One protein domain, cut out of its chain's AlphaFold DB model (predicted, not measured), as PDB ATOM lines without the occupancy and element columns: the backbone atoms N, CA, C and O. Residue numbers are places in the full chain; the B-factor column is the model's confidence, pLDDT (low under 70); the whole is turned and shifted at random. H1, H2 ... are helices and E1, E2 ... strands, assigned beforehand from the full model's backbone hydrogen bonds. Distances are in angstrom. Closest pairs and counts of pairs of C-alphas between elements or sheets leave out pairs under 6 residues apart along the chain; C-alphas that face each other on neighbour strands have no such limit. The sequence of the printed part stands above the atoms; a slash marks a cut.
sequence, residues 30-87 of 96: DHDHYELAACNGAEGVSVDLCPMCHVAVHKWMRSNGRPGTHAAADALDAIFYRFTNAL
ATOM      1  N   ASP A  30     111.854  95.725 138.552       88.19
ATOM      2  CA  ASP A  30     111.581  94.727 139.593       88.19
ATOM      3  C   ASP A  30     112.483  94.869 140.834       88.19
ATOM      4  O   ASP A  30     112.182  94.290 141.878       88.19
ATOM      5  N   HIS A  31     113.541  95.686 140.760       87.56
ATOM      6  CA  HIS A  31     114.451  95.985 141.868       87.56
ATOM      7  C   HIS A  31     114.855  97.466 141.901       87.56
ATOM      8  O   HIS A  31     115.052  98.113 140.873       87.56
ATOM      9  N   ASP A  32     115.062  97.996 143.109       89.19
ATOM     10  CA  ASP A  32     115.408  99.405 143.318       89.19
ATOM     11  C   ASP A  32     116.921  99.657 143.191       89.19
ATOM     12  O   ASP A  32     117.669  99.641 144.174       89.19
ATOM     13  N   HIS A  33     117.379  99.955 141.976       90.62
ATOM     14  CA  HIS A  33     118.748 100.410 141.724       90.62
ATOM     15  C   HIS A  33     118.825 101.941 141.706       90.62
ATOM     16  O   HIS A  33     118.472 102.583 140.725       90.62
ATOM     17  N   TYR A  34     119.318 102.557 142.782       89.75
ATOM     18  CA  TYR A  34     119.376 104.024 142.886       89.75
ATOM     19  C   TYR A  34     120.467 104.661 142.007       89.75
ATOM     20  O   TYR A  34     120.286 105.771 141.495       89.75
ATOM     21  N   GLU A  35     121.574 103.949 141.790       90.12
ATOM     22  CA  GLU A  35     122.683 104.393 140.942       90.12
ATOM     23  C   GLU A  35     122.476 103.975 139.480       90.12
ATOM     24  O   GLU A  35     122.249 102.802 139.181       90.12
ATOM     25  N   LEU A  36     122.624 104.929 138.555       88.56
ATOM     26  CA  LEU A  36     122.431 104.723 137.109       88.56
ATOM     27  C   LEU A  36     123.322 103.611 136.544       88.56
ATOM     28  O   LEU A  36     122.867 102.773 135.772       88.56
ATOM     29  N   ALA A  37     124.600 103.592 136.935       88.06
ATOM     30  CA  ALA A  37     125.547 102.590 136.452       88.06
ATOM     31  C   ALA A  37     125.174 101.171 136.910       88.06
ATOM     32  O   ALA A  37     125.353 100.225 136.150       88.06
ATOM     33  N   ALA A  38     124.630 101.039 138.124       88.06
ATOM     34  CA  ALA A  38     124.167  99.758 138.643       88.06
ATOM     35  C   ALA A  38     122.893  99.292 137.924       88.06
ATOM     36  O   ALA A  38     122.802  98.124 137.571       88.06
ATOM     37  N   CYS A  39     121.950 100.202 137.656       90.69
ATOM     38  CA  CYS A  39     120.711  99.882 136.942       90.69
ATOM     39  C   CYS A  39     120.965  99.454 135.488       90.69
ATOM     40  O   CYS A  39     120.443  98.436 135.052       90.69
ATOM     41  N   ASN A  40     121.845 100.161 134.769       85.50
ATOM     42  CA  ASN A  40     122.190  99.840 133.377       85.50
ATOM     43  C   ASN A  40     122.781  98.434 133.185       85.50
ATOM     44  O   ASN A  40     122.692  97.877 132.095       85.50
ATOM     45  N   GLY A  41     123.462  97.910 134.206       84.19
ATOM     46  CA  GLY A  41     124.092  96.590 134.172       84.19
ATOM     47  C   GLY A  41     123.285  95.497 134.868       84.19
ATOM     48  O   GLY A  41     123.771  94.372 134.954       84.19
ATOM     49  N   ALA A  42     122.110  95.823 135.407       87.50
ATOM     50  CA  ALA A  42     121.276  94.874 136.125       87.50
ATOM     51  C   ALA A  42     120.427  94.043 135.152       87.50
ATOM     52  O   ALA A  42     119.926  94.543 134.143       87.50
ATOM     53  N   GLU A  43     120.266  92.763 135.471       88.06
ATOM     54  CA  GLU A  43     119.331  91.865 134.796       88.06
ATOM     55  C   GLU A  43     117.975  91.909 135.511       88.06
ATOM     56  O   GLU A  43     117.923  92.082 136.728       88.06
ATOM     57  N   GLY A  44     116.880  91.735 134.769       87.31
ATOM     58  CA  GLY A  44     115.531  91.741 135.333       87.31
ATOM     59  C   GLY A  44     114.482  92.206 134.332       87.31
ATOM     60  O   GLY A  44     114.771  92.403 133.148       87.31
ATOM     61  N   VAL A  45     113.253  92.388 134.811       90.38
ATOM     62  CA  VAL A  45     112.200  93.051 134.035       90.38
ATOM     63  C   VAL A  45     112.586  94.517 133.880       90.38
ATOM     64  O   VAL A  45     112.801  95.210 134.873       90.38
ATOM     65  N   SER A  46     112.671  94.998 132.641       92.50
ATOM     66  CA  SER A  46     113.111  96.361 132.356       92.50
ATOM     67  C   SER A  46     112.268  97.056 131.293       92.50
ATOM     68  O   SER A  46     111.507  96.432 130.550       92.50
ATOM     69  N   VAL A  47     112.404  98.380 131.246       93.69
ATOM     70  CA  VAL A  47     111.844  99.241 130.205       93.69
ATOM     71  C   VAL A  47     112.943 100.047 129.528       93.69
ATOM     72  O   VAL A  47     113.932 100.436 130.147       93.69
ATOM     73  N   ASP A  48     112.729 100.344 128.254       94.12
ATOM     74  CA  ASP A  48     113.657 101.095 127.418       94.12
ATOM     75  C   ASP A  48     113.401 102.602 127.526       94.12
ATOM     76  O   ASP A  48     112.348 103.106 127.126       94.12
ATOM     77  N   LEU A  49     114.373 103.356 128.039       94.44
ATOM     78  CA  LEU A  49     114.266 104.799 128.252       94.44
ATOM     79  C   LEU A  49     115.302 105.576 127.439       94.44
ATOM     80  O   LEU A  49     116.449 105.167 127.286       94.44
ATOM     81  N   CYS A  50     114.936 106.768 126.965       94.75
ATOM     82  CA  CYS A  50     115.948 107.723 126.519       94.75
ATOM     83  C   CYS A  50     116.741 108.257 127.733       94.75
ATOM     84  O   CYS A  50     116.189 108.321 128.838       94.75
ATOM     85  N   PRO A  51     117.991 108.731 127.551       94.19
ATOM     86  CA  PRO A  51     118.850 109.156 128.661       94.19
ATOM     87  C   PRO A  51     118.212 110.223 129.561       94.19
ATOM     88  O   PRO A  51     118.383 110.218 130.776       94.19
ATOM     89  N   MET A  52     117.419 111.125 128.974       94.19
ATOM     90  CA  MET A  52     116.707 112.163 129.724       94.19
ATOM     91  C   MET A  52     115.649 111.582 130.666       94.19
ATOM     92  O   MET A  52     115.580 111.978 131.829       94.19
ATOM     93  N   CYS A  53     114.834 110.643 130.177       94.75
ATOM     94  CA  CYS A  53     113.813 109.989 130.992       94.75
ATOM     95  C   CYS A  53     114.455 109.111 132.066       94.75
ATOM     96  O   CYS A  53     114.026 109.150 133.216       94.75
ATOM     97  N   HIS A  54     115.531 108.402 131.722       94.94
ATOM     98  CA  HIS A  54     116.241 107.547 132.664       94.94
ATOM     99  C   HIS A  54     116.833 108.342 133.837       94.94
ATOM    100  O   HIS A  54     116.603 108.031 135.006       94.94
ATOM    101  N   VAL A  55     117.505 109.462 133.547       95.31
ATOM    102  CA  VAL A  55     118.017 110.369 134.586       95.31
ATOM    103  C   VAL A  55     116.884 110.956 135.435       95.31
ATOM    104  O   VAL A  55     117.045 111.090 136.652       95.31
ATOM    105  N   ALA A  56     115.746 111.311 134.829       95.12
ATOM    106  CA  ALA A  56     114.599 111.863 135.550       95.12
ATOM    107  C   ALA A  56     114.009 110.862 136.555       95.12
ATOM    108  O   ALA A  56     113.785 111.231 137.711       95.12
ATOM    109  N   VAL A  57     113.839 109.604 136.139       95.38
ATOM    110  CA  VAL A  57     113.394 108.488 136.986       95.38
ATOM    111  C   VAL A  57     114.342 108.312 138.174       95.38
ATOM    112  O   VAL A  57     113.924 108.457 139.321       95.38
ATOM    113  N   HIS A  58     115.649 108.168 137.936       95.00
ATOM    114  CA  HIS A  58     116.630 108.017 139.018       95.00
ATOM    115  C   HIS A  58     116.713 109.233 139.948       95.00
ATOM    116  O   HIS A  58     116.999 109.097 141.139       95.00
ATOM    117  N   LYS A  59     116.504 110.448 139.429       94.31
ATOM    118  CA  LYS A  59     116.443 111.653 140.267       94.31
ATOM    119  C   LYS A  59     115.212 111.624 141.171       94.31
ATOM    120  O   LYS A  59     115.317 112.012 142.336       94.31
ATOM    121  N   TRP A  60     114.073 111.163 140.657       94.19
ATOM    122  CA  TRP A  60     112.871 110.986 141.459       94.19
ATOM    123  C   TRP A  60     113.081 109.912 142.526       94.19
ATOM    124  O   TRP A  60     112.830 110.198 143.695       94.19
ATOM    125  N   MET A  61     113.638 108.751 142.159       93.94
ATOM    126  CA  MET A  61     113.945 107.659 143.094       93.94
ATOM    127  C   MET A  61     114.843 108.139 144.230       93.94
ATOM    128  O   MET A  61     114.524 107.941 145.392       93.94
ATOM    129  N   ARG A  62     115.928 108.860 143.934       92.62
ATOM    130  CA  ARG A  62     116.822 109.402 144.973       92.62
ATOM    131  C   ARG A  62     116.158 110.429 145.893       92.62
ATOM    132  O   ARG A  62     116.613 110.611 147.015       92.62
ATOM    133  N   SER A  63     115.126 111.122 145.417       91.31
ATOM    134  CA  SER A  63     114.457 112.181 146.185       91.31
ATOM    135  C   SER A  63     113.249 111.678 146.982       91.31
ATOM    136  O   SER A  63     112.882 112.308 147.969       91.31
ATOM    137  N   ASN A  64     112.616 110.583 146.548       89.25
ATOM    138  CA  ASN A  64     111.330 110.115 147.086       89.25
ATOM    139  C   ASN A  64     111.334 108.633 147.475       89.25
ATOM    140  O   ASN A  64     110.522 108.216 148.298       89.25
ATOM    141  N   GLY A  65     112.228 107.845 146.880       82.00
ATOM    142  CA  GLY A  65     112.322 106.414 147.099       82.00
ATOM    143  C   GLY A  65     112.745 106.093 148.525       82.00
ATOM    144  O   GLY A  65     113.579 106.774 149.129       82.00
ATOM    145  N   ARG A  66     112.151 105.031 149.064       77.62
ATOM    146  CA  ARG A  66     112.581 104.392 150.303       77.62
ATOM    147  C   ARG A  66     112.962 102.950 149.973       77.62
ATOM    148  O   ARG A  66     112.360 102.357 149.082       77.62
ATOM    149  N   PRO A  67     113.945 102.356 150.664       71.94
ATOM    150  CA  PRO A  67     114.268 100.952 150.445       71.94
ATOM    151  C   PRO A  67     113.032 100.059 150.627       71.94
ATOM    152  O   PRO A  67     112.348 100.161 151.646       71.94
ATOM    153  N   GLY A  68     112.763  99.186 149.652       67.88
ATOM    154  CA  GLY A  68     111.682  98.198 149.720       67.88
ATOM    155  C   GLY A  68     110.296  98.706 149.317       67.88
ATOM    156  O   GLY A  68     109.312  98.042 149.638       67.88
ATOM    157  N   THR A  69     110.191  99.859 148.646       75.25
ATOM    158  CA  THR A  69     108.897 100.416 148.210       75.25
ATOM    159  C   THR A  69     108.627 100.296 146.711       75.25
ATOM    160  O   THR A  69     107.669 100.898 146.258       75.25
ATOM    161  N   HIS A  70     109.422  99.539 145.944       83.81
ATOM    162  CA  HIS A  70     109.327  99.498 144.473       83.81
ATOM    163  C   HIS A  70     109.498 100.892 143.847       83.81
ATOM    164  O   HIS A  70     108.786 101.286 142.921       83.81
ATOM    165  N   ALA A  71     110.462 101.652 144.370       87.25
ATOM    166  CA  ALA A  71     110.755 103.009 143.936       87.25
ATOM    167  C   ALA A  71     111.018 103.119 142.422       87.25
ATOM    168  O   ALA A  71     110.744 104.175 141.857       87.25
ATOM    169  N   ALA A  72     111.533 102.071 141.768       88.12
ATOM    170  CA  ALA A  72     111.740 102.043 140.319       88.12
ATOM    171  C   ALA A  72     110.420 102.162 139.528       88.12
ATOM    172  O   ALA A  72     110.291 103.022 138.655       88.12
ATOM    173  N   ALA A  73     109.412 101.360 139.883       88.62
ATOM    174  CA  ALA A  73     108.091 101.407 139.255       88.62
ATOM    175  C   ALA A  73     107.346 102.711 139.597       88.62
ATOM    176  O   ALA A  73     106.878 103.407 138.696       88.62
ATOM    177  N   ASP A  74     107.336 103.106 140.874       90.75
ATOM    178  CA  ASP A  74     106.686 104.346 141.322       90.75
ATOM    179  C   ASP A  74     107.261 105.589 140.624       90.75
ATOM    180  O   ASP A  74     106.547 106.545 140.306       90.75
ATOM    181  N   ALA A  75     108.573 105.588 140.367       91.12
ATOM    182  CA  ALA A  75     109.236 106.671 139.662       91.12
ATOM    183  C   ALA A  75     108.779 106.781 138.205       91.12
ATOM    184  O   ALA A  75     108.606 107.900 137.713       91.12
ATOM    185  N   LEU A  76     108.575 105.657 137.515       92.19
ATOM    186  CA  LEU A  76     108.044 105.658 136.153       92.19
ATOM    187  C   LEU A  76     106.646 106.270 136.120       92.19
ATOM    188  O   LEU A  76     106.423 107.202 135.347       92.19
ATOM    189  N   ASP A  77     105.753 105.831 137.006       90.75
ATOM    190  CA  ASP A  77     104.387 106.355 137.093       90.75
ATOM    191  C   ASP A  77     104.377 107.851 137.425       90.75
ATOM    192  O   ASP A  77     103.701 108.647 136.765       90.75
ATOM    193  N   ALA A  78     105.190 108.275 138.396       88.56
ATOM    194  CA  ALA A  78     105.276 109.673 138.800       88.56
ATOM    195  C   ALA A  78     105.801 110.584 137.679       88.56
ATOM    196  O   ALA A  78     105.347 111.725 137.538       88.56
ATOM    197  N   ILE A  79     106.772 110.118 136.887       89.25
ATOM    198  CA  ILE A  79     107.305 110.889 135.760       89.25
ATOM    199  C   ILE A  79     106.341 110.854 134.571       89.25
ATOM    200  O   ILE A  79     106.109 111.903 133.965       89.25
ATOM    201  N   PHE A  80     105.733 109.705 134.268       88.62
ATOM    202  CA  PHE A  80     104.722 109.585 133.220       88.62
ATOM    203  C   PHE A  80     103.553 110.539 133.475       88.62
ATOM    204  O   PHE A  80     103.206 111.335 132.604       88.62
ATOM    205  N   TYR A  81     103.026 110.549 134.702       86.06
ATOM    206  CA  TYR A  81     101.932 111.430 135.109       86.06
ATOM    207  C   TYR A  81     102.277 112.919 134.950       86.06
ATOM    208  O   TYR A  81     101.447 113.724 134.530       86.06
ATOM    209  N   ARG A  82     103.530 113.313 135.222       81.12
ATOM    210  CA  ARG A  82     103.992 114.693 134.982       81.12
ATOM    211  C   ARG A  82     103.997 115.054 133.498       81.12
ATOM    212  O   ARG A  82     103.642 116.181 133.162       81.12
ATOM    213  N   PHE A  83     104.395 114.129 132.624       80.25
ATOM    214  CA  PHE A  83     104.358 114.356 131.178       80.25
ATOM    215  C   PHE A  83     102.927 114.447 130.654       80.25
ATOM    216  O   PHE A  83     102.612 115.371 129.906       80.25
ATOM    217  N   THR A  84     102.050 113.530 131.058       78.69
ATOM    218  CA  THR A  84     100.669 113.506 130.568       78.69
ATOM    219  C   THR A  84      99.862 114.695 131.071       78.69
ATOM    220  O   THR A  84      99.176 115.313 130.264       78.69
ATOM    221  N   ASN A  85     100.012 115.116 132.329       75.31
ATOM    222  CA  ASN A  85      99.350 116.324 132.837       75.31
ATOM    223  C   ASN A  85      99.826 117.616 132.163       75.31
ATOM    224  O   ASN A  85      99.058 118.568 132.046       75.31
ATOM    225  N   ALA A  86     101.088 117.680 131.726       71.56
ATOM    226  CA  ALA A  86     101.582 118.828 130.971       71.56
ATOM    227  C   ALA A  86     100.967 118.902 129.559       71.56
ATOM    228  O   ALA A  86     100.820 119.993 129.011       71.56
ATOM    229  N   LEU A  87     100.614 117.752 128.975       66.94
ATOM    230  CA  LEU A  87     100.036 117.639 127.631       66.94
ATOM    231  C   LEU A  87      98.501 117.681 127.628       66.94
ATOM    232  O   LEU A  87      97.901 118.128 126.655       66.94
TER     233      LEU A  87
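AT A GLANCE: This is residues 30 to 87 of the 96 residues of an uncharacterized protein of Arthrobacter sp. SRS-W-1-2016 (UniProt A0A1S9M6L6). Two helices, H2 and H3, cross at a steep angle, and the end of H3, residues 81 to 87, sticks out as an arm. The short helix H1 sits near H2, and the short strand E1 comes just before H2. The printed part has 58 residues, with three named helices and one named strand in the order H1, E1, H2, H3; the class is mostly helix. It is compact, with a radius of gyration of the C-alphas of 11.0 A, and spans 33 by 23 by 17 A.

IN THESE COORDINATES: The printed part begins at Asp 30, with its C-alpha at (111.581, 94.727, 139.593). H1 holds residues 36 to 40 and E1 residues 46 to 49. H2, residues 51 to 64, is 19.9 A long and begins with C-alpha 51 at (118.850, 109.156, 128.661). H3, residues 71 to 87, is 24.4 A long and ends with C-alpha 87 at (100.036, 117.639, 127.631).

HOW THE PARTS SIT: H1 and H2 are close but not clearly touching; their closest C-alphas, those of Leu 36 and His 58, are 6.9 A apart. H1 is apart from E1 and H3. E1 pairs with no named strand, meets H2 only through their link and is apart from H3. H2 and H3 touch, with the closest C-alphas, those of Val 57 and Ala 75, 5.3 A apart. They stand at a steep tilt of 64 degrees, opposite ways. In H1, H2 and H3 every O i to N i+4 pair is within hydrogen-bond range.

THE WHOLE: The C-alphas of Glu 43 and Leu 87, the two farthest apart, are 33.0 A from each other. The printed part has no cut. The links from H1 to E1 and from E1 to H2 are tight, and the link from H2 to H3 is short. The mean pLDDT of the printed part is 87.8; residues 68 and 87 are under 70.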